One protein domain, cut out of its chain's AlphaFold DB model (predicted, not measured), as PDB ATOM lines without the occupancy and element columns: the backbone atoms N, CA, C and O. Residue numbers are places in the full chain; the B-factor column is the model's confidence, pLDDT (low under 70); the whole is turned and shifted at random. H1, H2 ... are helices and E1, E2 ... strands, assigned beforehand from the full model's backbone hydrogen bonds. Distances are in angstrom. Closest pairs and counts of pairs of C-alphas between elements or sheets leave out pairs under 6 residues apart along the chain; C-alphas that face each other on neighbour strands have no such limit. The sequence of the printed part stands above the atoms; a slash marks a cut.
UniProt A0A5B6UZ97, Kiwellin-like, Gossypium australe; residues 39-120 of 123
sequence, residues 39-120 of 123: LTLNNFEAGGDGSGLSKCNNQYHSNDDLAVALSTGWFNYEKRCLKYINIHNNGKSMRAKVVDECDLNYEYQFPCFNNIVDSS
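What this domain is: This is residues 39 to 120 of the 123 residues of the protein "Kiwellin-like" of Gossypium australe (UniProt A0A5B6UZ97). A strongly twisted sheet of five strands has two long loops, residues 42 to 66 and 103 to 115; the hairpin E3 and E4 makes one end of the longest axis, the second loop the other. The printed part has 82 residues, in order E1, E2, H1, E3, E4, E5, mostly strand, with under half in named elements. The mixed sheet runs E1 E5 E2 E4 E3; the whole is compact, radius of gyration of the C-alphas 11.9 A, spans 36 by 25 by 23 A.

Where its parts are: E1, residues 39 to 41, begins at C-alpha 39 (60.041, 110.821, 92.291). E2 is residues 67 to 71, H1 72 to 75, E3 84 to 89, 16.0 A long, and E4 92 to 102, 23.5 A. E5, residues 116 to 119, ends at C-alpha 119 (62.519, 116.969, 90.834).

How they stand to each other: E1 and E5 are parallel (N 40 and O 117, 3.0 A, within hydrogen-bond range, as are the next pairs). E5 and E2 are antiparallel, N 69 and O 118, 2.8 A. E4 bends by 88 degrees at residue 99, antiparallel to E3 before it, N 87 and O 94, 2.8 A, and parallel to E2, N 68 and O 97, 2.9 A. H1, too short for an O i to N i+4 pair, is on the sheet, height 7.4 A.

The domain as a whole: The printed part has no cut. Links E1 to E2 and E4 to E5 are long. Residues 48 to 51 and 104 to 109 are under pLDDT 70.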
ATOM      1  N   LEU A  39      59.790 109.385  92.223       93.12
ATOM      2  CA  LEU A  39      60.041 110.821  92.291       93.12
ATOM      3  C   LEU A  39      60.954 111.098  93.489       93.12
ATOM      4  O   LEU A  39      60.623 110.688  94.605       93.12
ATOM      5  N   THR A  40      62.083 111.758  93.260       91.31
ATOM      6  CA  THR A  40      63.029 112.185  94.305       91.31
ATOM      7  C   THR A  40      63.173 113.700  94.305       91.31
ATOM      8  O   THR A  40      62.731 114.364  93.373       91.31
ATOM      9  N   LEU A  41      63.713 114.255  95.389       90.25
ATOM     10  CA  LEU A  41      63.934 115.691  95.526       90.25
ATOM     11  C   LEU A  41      65.410 116.001  95.276       90.25
ATOM     12  O   LEU A  41      66.260 115.411  95.943       90.25
ATOM     13  N   ASN A  42      65.677 116.970  94.406       86.44
ATOM     14  CA  ASN A  42      67.015 117.476  94.122       86.44
ATOM     15  C   ASN A  42      67.062 118.999  94.132       86.44
ATOM     16  O   ASN A  42      66.104 119.678  93.746       86.44
ATOM     17  N   ASN A  43      68.210 119.524  94.555       87.88
ATOM     18  CA  ASN A  43      68.517 120.939  94.512       87.88
ATOM     19  C   ASN A  43      69.253 121.309  93.209       87.88
ATOM     20  O   ASN A  43      70.385 120.876  92.985       87.88
ATOM     21  N   PHE A  44      68.623 122.134  92.367       89.38
ATOM     22  CA  PHE A  44      69.198 122.615  91.097       89.38
ATOM     23  C   PHE A  44      69.882 123.991  91.204       89.38
ATOM     24  O   PHE A  44      70.377 124.518  90.201       89.38
ATOM     25  N   GLU A  45      69.902 124.589  92.396       90.19
ATOM     26  CA  GLU A  45      70.455 125.921  92.632       90.19
ATOM     27  C   GLU A  45      71.979 125.900  92.794       90.19
ATOM     28  O   GLU A  45      72.600 124.896  93.151       90.19
ATOM     29  N   ALA A  46      72.601 127.059  92.570       84.69
ATOM     30  CA  ALA A  46      74.030 127.230  92.788       84.69
ATOM     31  C   ALA A  46      74.399 126.968  94.259       84.69
ATOM     32  O   ALA A  46      73.836 127.581  95.166       84.69
ATOM     33  N   GLY A  47      75.381 126.093  94.493       74.25
ATOM     34  CA  GLY A  47      75.808 125.724  95.848       74.25
ATOM     35  C   GLY A  47      74.849 124.776  96.580       74.25
ATOM     36  O   GLY A  47      74.932 124.687  97.804       74.25
ATOM     37  N   GLY A  48      73.951 124.106  95.845       68.44
ATOM     38  CA  GLY A  48      73.053 123.063  96.341       68.44
ATOM     39  C   GLY A  48      73.744 121.733  96.668       68.44
ATOM     40  O   GLY A  48      74.826 121.716  97.253       68.44
ATOM     41  N   ASP A  49      73.128 120.604  96.292       62.59
ATOM     42  CA  ASP A  49      73.507 119.230  96.701       62.59
ATOM     43  C   ASP A  49      74.829 118.705  96.091       62.59
ATOM     44  O   ASP A  49      75.062 117.499  96.002       62.59
ATOM     45  N   GLY A  50      75.721 119.607  95.674       57.06
ATOM     46  CA  GLY A  50      76.959 119.280  94.964       57.06
ATOM     47  C   GLY A  50      76.752 119.017  93.471       57.06
ATOM     48  O   GLY A  50      77.701 118.662  92.774       57.06
ATOM     49  N   SER A  51      75.536 119.215  92.952       61.25
ATOM     50  CA  SER A  51      75.249 119.149  91.524       61.25
ATOM     51  C   SER A  51      75.909 120.334  90.804       61.25
ATOM     52  O   SER A  51      75.822 121.498  91.208       61.25
ATOM     53  N   GLY A  52      76.654 120.022  89.744       74.31
ATOM     54  CA  GLY A  52      77.209 121.025  88.843       74.31
ATOM     55  C   GLY A  52      76.114 121.751  88.057       74.31
ATOM     56  O   GLY A  52      74.927 121.681  88.360       74.31
ATOM     57  N   LEU A  53      76.516 122.459  87.006       88.12
ATOM     58  CA  LEU A  53      75.560 123.043  86.068       88.12
ATOM     59  C   LEU A  53      74.743 121.938  85.383       88.12
ATOM     60  O   LEU A  53      75.315 120.929  84.970       88.12
ATOM     61  N   SER A  54      73.440 122.157  85.195       91.12
ATOM     62  CA  SER A  54      72.578 121.154  84.569       91.12
ATOM     63  C   SER A  54      72.973 120.876  83.119       91.12
ATOM     64  O   SER A  54      73.198 121.799  82.325       91.12
ATOM     65  N   LYS A  55      73.008 119.592  82.748       92.75
ATOM     66  CA  LYS A  55      73.590 119.101  81.492       92.75
ATOM     67  C   LYS A  55      72.937 119.665  80.229       92.75
ATOM     68  O   LYS A  55      73.612 119.853  79.222       92.75
ATOM     69  N   CYS A  56      71.639 119.976  80.258       95.75
ATOM     70  CA  CYS A  56      70.933 120.424  79.057       95.75
ATOM     71  C   CYS A  56      71.257 121.851  78.609       95.75
ATOM     72  O   CYS A  56      71.060 122.175  77.437       95.75
ATOM     73  N   ASN A  57      71.643 122.736  79.531       94.81
ATOM     74  CA  ASN A  57      71.830 124.158  79.227       94.81
ATOM     75  C   ASN A  57      72.998 124.823  79.964       94.81
ATOM     76  O   ASN A  57      73.179 126.028  79.798       94.81
ATOM     77  N   ASN A  58      73.786 124.066  80.730       92.75
ATOM     78  CA  ASN A  58      74.909 124.561  81.524       92.75
ATOM     79  C   ASN A  58      74.513 125.727  82.447       92.75
ATOM     80  O   ASN A  58      75.213 126.737  82.522       92.75
ATOM     81  N   GLN A  59      73.368 125.607  83.121       92.56
ATOM     82  CA  GLN A  59      72.847 126.617  84.045       92.56
ATOM     83  C   GLN A  59      72.341 125.955  85.326       92.56
ATOM     84  O   GLN A  59      71.948 124.791  85.313       92.56
ATOM     85  N   TYR A  60      72.329 126.727  86.408       92.12
ATOM     86  CA  TYR A  60      71.533 126.419  87.592       92.12
ATOM     87  C   TYR A  60      70.069 126.794  87.341       92.12
ATOM     88  O   TYR A  60      69.788 127.708  86.562       92.12
ATOM     89  N   HIS A  61      69.152 126.111  88.018       92.38
ATOM     90  CA  HIS A  61      67.714 126.395  87.975       92.38
ATOM     91  C   HIS A  61      67.218 126.642  89.395       92.38
ATOM     92  O   HIS A  61      67.764 126.076  90.342       92.38
ATOM     93  N   SER A  62      66.212 127.497  89.564       92.56
ATOM     94  CA  SER A  62      65.657 127.722  90.898       92.56
ATOM     95  C   SER A  62      64.895 126.487  91.361       92.56
ATOM     96  O   SER A  62      64.254 125.799  90.565       92.56
ATOM     97  N   ASN A  63      64.889 126.229  92.667       89.56
ATOM     98  CA  ASN A  63      64.043 125.177  93.226       89.56
ATOM     99  C   ASN A  63      62.541 125.493  93.126       89.56
ATOM    100  O   ASN A  63      61.723 124.589  93.305       89.56
ATOM    101  N   ASP A  64      62.198 126.743  92.803       94.25
ATOM    102  CA  ASP A  64      60.839 127.187  92.496       94.25
ATOM    103  C   ASP A  64      60.457 126.968  91.013       94.25
ATOM    104  O   ASP A  64      59.279 127.052  90.657       94.25
ATOM    105  N   ASP A  65      61.416 126.632  90.139       94.56
ATOM    106  CA  ASP A  65      61.139 126.246  88.753       94.56
ATOM    107  C   ASP A  65      60.617 124.806  88.697       94.56
ATOM    108  O   ASP A  65      61.110 123.934  89.404       94.56
ATOM    109  N   LEU A  66      59.670 124.499  87.800       96.06
ATOM    110  CA  LEU A  66      59.244 123.114  87.532       96.06
ATOM    111  C   LEU A  66      60.302 122.386  86.685       96.06
ATOM    112  O   LEU A  66      60.123 122.189  85.478       96.06
ATOM    113  N   ALA A  67      61.411 122.017  87.316       95.69
ATOM    114  CA  ALA A  67      62.596 121.429  86.706       95.69
ATOM    115  C   ALA A  67      62.800 119.979  87.167       95.69
ATOM    116  O   ALA A  67      62.535 119.638  88.321       95.69
ATOM    117  N   VAL A  68      63.258 119.119  86.254       96.12
ATOM    118  CA  VAL A  68      63.578 117.720  86.559       96.12
ATOM    119  C   VAL A  68      64.849 117.220  85.882       96.12
ATOM    120  O   VAL A  68      65.165 117.610  84.753       96.12
ATOM    121  N   ALA A  69      65.507 116.269  86.538       94.94
ATOM    122  CA  ALA A  69      66.491 115.373  85.961       94.94
ATOM    123  C   ALA A  69      65.865 114.000  85.681       94.94
ATOM    124  O   ALA A  69      64.977 113.537  86.402       94.94
ATOM    125  N   LEU A  70      66.316 113.329  84.624       95.50
ATOM    126  CA  LEU A  70      65.867 111.972  84.294       95.50
ATOM    127  C   LEU A  70      67.015 110.982  84.433       95.50
ATOM    128  O   LEU A  70      68.136 111.303  84.046       95.50
ATOM    129  N   SER A  71      66.724 109.756  84.879       94.56
ATOM    130  CA  SER A  71      67.674 108.641  84.763       94.56
ATOM    131  C   SER A  71      68.234 108.528  83.342       94.56
ATOM    132  O   SER A  71      67.496 108.702  82.366       94.56
ATOM    133  N   THR A  72      69.501 108.133  83.217       93.38
ATOM    134  CA  THR A  72      70.263 108.042  81.956       93.38
ATOM    135  C   THR A  72      69.489 107.470  80.766       93.38
ATOM    136  O   THR A  72      69.446 108.066  79.685       93.38
ATOM    137  N   GLY A  73      68.815 106.329  80.939       94.00
ATOM    138  CA  GLY A  73      68.073 105.702  79.843       94.00
ATOM    139  C   GLY A  73      66.873 106.526  79.365       94.00
ATOM    140  O   GLY A  73      66.552 106.530  78.176       94.00
ATOM    141  N   TRP A  74      66.219 107.251  80.272       95.75
ATOM    142  CA  TRP A  74      65.119 108.154  79.950       95.75
ATOM    143  C   TRP A  74      65.592 109.498  79.408       95.75
ATOM    144  O   TRP A  74      64.971 110.017  78.477       95.75
ATOM    145  N   PHE A  75      66.697 110.021  79.939       95.12
ATOM    146  CA  PHE A  75      67.369 111.215  79.434       95.12
ATOM    147  C   PHE A  75      67.771 111.057  77.959       95.12
ATOM    148  O   PHE A  75      67.562 111.968  77.150       95.12
ATOM    149  N   ASN A  76      68.211 109.844  77.593       94.56
ATOM    150  CA  ASN A  76      68.403 109.381  76.217       94.56
ATOM    151  C   ASN A  76      69.344 110.293  75.420       94.56
ATOM    152  O   ASN A  76      68.950 110.846  74.390       94.56
ATOM    153  N   TYR A  77      70.580 110.445  75.905       92.69
ATOM    154  CA  TYR A  77      71.622 111.247  75.254       92.69
ATOM    155  C   TYR A  77      71.115 112.653  74.895       92.69
ATOM    156  O   TYR A  77      71.120 113.040  73.727       92.69
ATOM    157  N   GLU A  78      70.564 113.362  75.888       94.75
ATOM    158  CA  GLU A  78      70.051 114.738  75.772       94.75
ATOM    159  C   GLU A  78      68.849 114.917  74.827       94.75
ATOM    160  O   GLU A  78      68.313 116.016  74.685       94.75
ATOM    161  N   LYS A  79      68.306 113.849  74.227       96.19
ATOM    162  CA  LYS A  79      67.144 113.956  73.321       96.19
ATOM    163  C   LYS A  79      65.887 114.489  74.006       96.19
ATOM    164  O   LYS A  79      64.941 114.892  73.316       96.19
ATOM    165  N   ARG A  80      65.838 114.452  75.340       95.06
ATOM    166  CA  ARG A  80      64.758 115.026  76.154       95.06
ATOM    167  C   ARG A  80      65.066 116.403  76.721       95.06
ATOM    168  O   ARG A  80      64.166 116.990  77.313       95.06
ATOM    169  N   CYS A  81      66.260 116.937  76.497       97.25
ATOM    170  CA  CYS A  81      66.646 118.228  77.033       97.25
ATOM    171  C   CYS A  81      65.680 119.338  76.643       97.25
ATOM    172  O   CYS A  81      65.251 119.448  75.491       97.25
ATOM    173  N   LEU A  82      65.333 120.146  77.643       96.81
ATOM    174  CA  LEU A  82      64.450 121.305  77.556       96.81
ATOM    175  C   LEU A  82      63.028 120.986  77.066       96.81
ATOM    176  O   LEU A  82      62.237 121.905  76.839       96.81
ATOM    177  N   LYS A  83      62.679 119.699  76.941       97.50
ATOM    178  CA  LYS A  83      61.321 119.237  76.657       97.50
ATOM    179  C   LYS A  83      60.547 119.080  77.955       97.50
ATOM    180  O   LYS A  83      61.114 118.901  79.031       97.50
ATOM    181  N   TYR A  84      59.230 119.129  77.826       97.06
ATOM    182  CA  TYR A  84      58.327 118.993  78.955       97.06
ATOM    183  C   TYR A  84      57.820 117.563  79.093       97.06
ATOM    184  O   TYR A  84      57.505 116.913  78.093       97.06
ATOM    185  N   ILE A  85      57.681 117.117  80.335       95.56
ATOM    186  CA  ILE A  85      56.984 115.889  80.703       95.56
ATOM    187  C   ILE A  85      55.820 116.215  81.635       95.56
ATOM    188  O   ILE A  85      55.853 117.209  82.363       95.56
ATOM    189  N   ASN A  86      54.795 115.370  81.608       95.69
ATOM    190  CA  ASN A  86      53.694 115.450  82.558       95.69
ATOM    191  C   ASN A  86      53.956 114.458  83.687       95.69
ATOM    192  O   ASN A  86      54.116 113.261  83.445       95.69
ATOM    193  N   ILE A  87      54.001 114.967  84.910       94.69
ATOM    194  CA  ILE A  87      54.156 114.176  86.127       94.69
ATOM    195  C   ILE A  87      52.784 114.066  86.768       94.69
ATOM    196  O   ILE A  87      52.084 115.067  86.925       94.69
ATOM    197  N   HIS A  88      52.399 112.843  87.115       93.12
ATOM    198  CA  HIS A  88      51.132 112.545  87.765       93.12
ATOM    199  C   HIS A  88      51.410 111.983  89.157       93.12
ATOM    200  O   HIS A  88      51.991 110.906  89.277       93.12
ATOM    201  N   ASN A  89      50.994 112.701  90.199       87.69
ATOM    202  CA  ASN A  89      51.187 112.289  91.587       87.69
ATOM    203  C   ASN A  89      49.953 112.655  92.422       87.69
ATOM    204  O   ASN A  89      49.479 113.788  92.362       87.69
ATOM    205  N   ASN A  90      49.407 111.696  93.177       87.75
ATOM    206  CA  ASN A  90      48.250 111.882  94.065       87.75
ATOM    207  C   ASN A  90      47.063 112.632  93.421       87.75
ATOM    208  O   ASN A  90      46.463 113.518  94.026       87.75
ATOM    209  N   GLY A  91      46.741 112.305  92.164       88.69
ATOM    210  CA  GLY A  91      45.640 112.923  91.412       88.69
ATOM    211  C   GLY A  91      45.936 114.320  90.850       88.69
ATOM    212  O   GLY A  91      45.107 114.865  90.125       88.69
ATOM    213  N   LYS A  92      47.114 114.889  91.126       90.81
ATOM    214  CA  LYS A  92      47.594 116.134  90.514       90.81
ATOM    215  C   LYS A  92      48.428 115.831  89.276       90.81
ATOM    216  O   LYS A  92      49.084 114.792  89.192       90.81
ATOM    217  N   SER A  93      48.404 116.755  88.318       92.50
ATOM    218  CA  SER A  93      49.263 116.720  87.139       92.50
ATOM    219  C   SER A  93      50.038 118.024  87.034       92.50
ATOM    220  O   SER A  93      49.454 119.099  87.144       92.50
ATOM    221  N   MET A  94      51.346 117.917  86.831       94.00
ATOM    222  CA  MET A  94      52.237 119.057  86.647       94.00
ATOM    223  C   MET A  94      53.067 118.859  85.394       94.00
ATOM    224  O   MET A  94      53.405 117.733  85.024       94.00
ATOM    225  N   ARG A  95      53.403 119.970  84.744       96.56
ATOM    226  CA  ARG A  95      54.209 119.976  83.531       96.56
ATOM    227  C   ARG A  95      55.597 120.506  83.863       96.56
ATOM    228  O   ARG A  95      55.761 121.707  84.044       96.56
ATOM    229  N   ALA A  96      56.573 119.610  83.914       97.12
ATOM    230  CA  ALA A  96      57.942 119.928  84.299       97.12
ATOM    231  C   ALA A  96      58.894 119.863  83.105       97.12
ATOM    232  O   ALA A  96      58.670 119.100  82.161       97.12
ATOM    233  N   LYS A  97      59.947 120.676  83.139       98.00
ATOM    234  CA  LYS A  97      60.975 120.763  82.105       98.00
ATOM    235  C   LYS A  97      62.159 119.881  82.472       98.00
ATOM    236  O   LYS A  97      62.691 119.982  83.570       98.00
ATOM    237  N   VAL A  98      62.599 119.055  81.532       97.44
ATOM    238  CA  VAL A  98      63.823 118.266  81.695       97.44
ATOM    239  C   VAL A  98      65.023 119.187  81.510       97.44
ATOM    240  O   VAL A  98      65.207 119.751  80.428       97.44
ATOM    241  N   VAL A  99      65.819 119.345  82.561       96.12
ATOM    242  CA  VAL A  99      66.995 120.225  82.574       96.12
ATOM    243  C   VAL A  99      68.294 119.460  82.770       96.12
ATOM    244  O   VAL A  99      69.341 119.958  82.360       96.12
ATOM    245  N   ASP A 100      68.233 118.247  83.319       94.12
ATOM    246  CA  ASP A 100      69.437 117.514  83.686       94.12
ATOM    247  C   ASP A 100      69.322 115.996  83.509       94.12
ATOM    248  O   ASP A 100      68.245 115.435  83.263       94.12
ATOM    249  N   GLU A 101      70.465 115.337  83.640       93.31
ATOM    250  CA  GLU A 101      70.579 113.894  83.767       93.31
ATOM    251  C   GLU A 101      70.839 113.527  85.227       93.31
ATOM    252  O   GLU A 101      71.761 114.041  85.850       93.31
ATOM    253  N   CYS A 102      70.056 112.590  85.754       89.62
ATOM    254  CA  CYS A 102      70.393 111.912  87.000       89.62
ATOM    255  C   CYS A 102      71.406 110.810  86.656       89.62
ATOM    256  O   CYS A 102      71.022 109.676  86.348       89.62
ATOM    257  N   ASP A 103      72.682 111.192  86.584       77.88
ATOM    258  CA  ASP A 103      73.801 110.313  86.227       77.88
ATOM    259  C   ASP A 103      74.479 109.740  87.492       77.88
ATOM    260  O   ASP A 103      74.080 109.985  88.632       77.88
ATOM    261  N   LEU A 104      75.511 108.926  87.286       64.75
ATOM    262  CA  LEU A 104      76.501 108.524  88.273       64.75
ATOM    263  C   LEU A 104      77.117 109.787  88.894       64.75
ATOM    264  O   LEU A 104      78.029 110.380  88.320       64.75
ATOM    265  N   ASN A 105      76.595 110.229  90.039       57.53
ATOM    266  CA  ASN A 105      77.040 111.478  90.641       57.53
ATOM    267  C   ASN A 105      78.538 111.442  90.966       57.53
ATOM    268  O   ASN A 105      79.063 110.521  91.603       57.53
ATOM    269  N   TYR A 106      79.210 112.498  90.515       60.50
ATOM    270  CA  TYR A 106      80.536 112.897  90.950       60.50
ATOM    271  C   TYR A 106      80.534 113.032  92.488       60.50
ATOM    272  O   TYR A 106      79.505 113.326  93.087       60.50
ATOM    273  N   GLU A 107      81.682 112.808  93.134       58.97
ATOM    274  CA  GLU A 107      81.869 112.987  94.592       58.97
ATOM    275  C   GLU A 107      81.365 111.861  95.522       58.97
ATOM    276  O   GLU A 107      80.850 112.111  96.611       58.97
ATOM    277  N   TYR A 108      81.599 110.592  95.162       62.88
ATOM    278  CA  TYR A 108      81.385 109.432  96.055       62.88
ATOM    279  C   TYR A 108      79.935 109.248  96.548       62.88
ATOM    280  O   TYR A 108      79.709 108.565  97.552       62.88
ATOM    281  N   GLN A 109      78.951 109.809  95.844       66.00
ATOM    282  CA  GLN A 109      77.537 109.546  96.098       66.00
ATOM    283  C   GLN A 109      77.060 108.256  95.419       66.00
ATOM    284  O   GLN A 109      77.679 107.758  94.475       66.00
ATOM    285  N   PHE A 110      75.957 107.693  95.919       72.62
ATOM    286  CA  PHE A 110      75.305 106.540  95.299       72.62
ATOM    287  C   PHE A 110      74.883 106.835  93.848       72.62
ATOM    288  O   PHE A 110      74.388 107.926  93.565       72.62
ATOM    289  N   PRO A 111      75.008 105.858  92.932       77.56
ATOM    290  CA  PRO A 111      74.544 106.025  91.562       77.56
ATOM    291  C   PRO A 111      73.020 106.163  91.501       77.56
ATOM    292  O   PRO A 111      72.294 105.491  92.239       77.56
ATOM    293  N   CYS A 112      72.538 106.984  90.566       85.75
ATOM    294  CA  CYS A 112      71.111 107.127  90.315       85.75
ATOM    295  C   CYS A 112      70.490 105.808  89.819       85.75
ATOM    296  O   CYS A 112      71.048 105.104  88.969       85.75
ATOM    297  N   PHE A 113      69.307 105.461  90.338       89.38
ATOM    298  CA  PHE A 113      68.540 104.319  89.835       89.38
ATOM    299  C   PHE A 113      67.974 104.613  88.444       89.38
ATOM    300  O   PHE A 113      67.876 105.758  88.006       89.38
ATOM    301  N   ASN A 114      67.565 103.567  87.729       92.88
ATOM    302  CA  ASN A 114      67.147 103.687  86.336       92.88
ATOM    303  C   ASN A 114      65.689 104.101  86.107       92.88
ATOM    304  O   ASN A 114      65.267 104.203  84.955       92.88
ATOM    305  N   ASN A 115      64.919 104.298  87.169       94.69
ATOM    306  CA  ASN A 115      63.502 104.634  87.128       94.69
ATOM    307  C   ASN A 115      63.185 105.904  87.935       94.69
ATOM    308  O   ASN A 115      62.098 106.011  88.506       94.69
ATOM    309  N   ILE A 116      64.134 106.839  87.986       93.81
ATOM    310  CA  ILE A 116      64.082 108.071  88.772       93.81
ATOM    311  C   ILE A 116      63.678 109.249  87.891       93.81
ATOM    312  O   ILE A 116      64.159 109.425  86.765       93.81
ATOM    313  N   VAL A 117      62.781 110.061  88.437       94.88
ATOM    314  CA  VAL A 117      62.586 111.452  88.036       94.88
ATOM    315  C   VAL A 117      62.996 112.277  89.241       94.88
ATOM    316  O   VAL A 117      62.346 112.203  90.279       94.88
ATOM    317  N   ASP A 118      64.088 113.014  89.111       92.56
ATOM    318  CA  ASP A 118      64.597 113.835  90.197       92.56
ATOM    319  C   ASP A 118      64.069 115.251  90.027       92.56
ATOM    320  O   ASP A 118      64.269 115.855  88.974       92.56
ATOM    321  N   SER A 119      63.314 115.754  90.992       93.50
ATOM    322  CA  SER A 119      62.519 116.969  90.834       93.50
ATOM    323  C   SER A 119      62.937 118.078  91.772       93.50
ATOM    324  O   SER A 119      63.384 117.832  92.889       93.50
ATOM    325  N   SER A 120      62.734 119.311  91.317       93.31
ATOM    326  CA  SER A 120      62.837 120.484  92.170       93.31
ATOM    327  C   SER A 120      61.724 120.481  93.219       93.31
ATOM    328  O   SER A 120      60.724 119.769  93.112       93.31
TER     329      SER A 120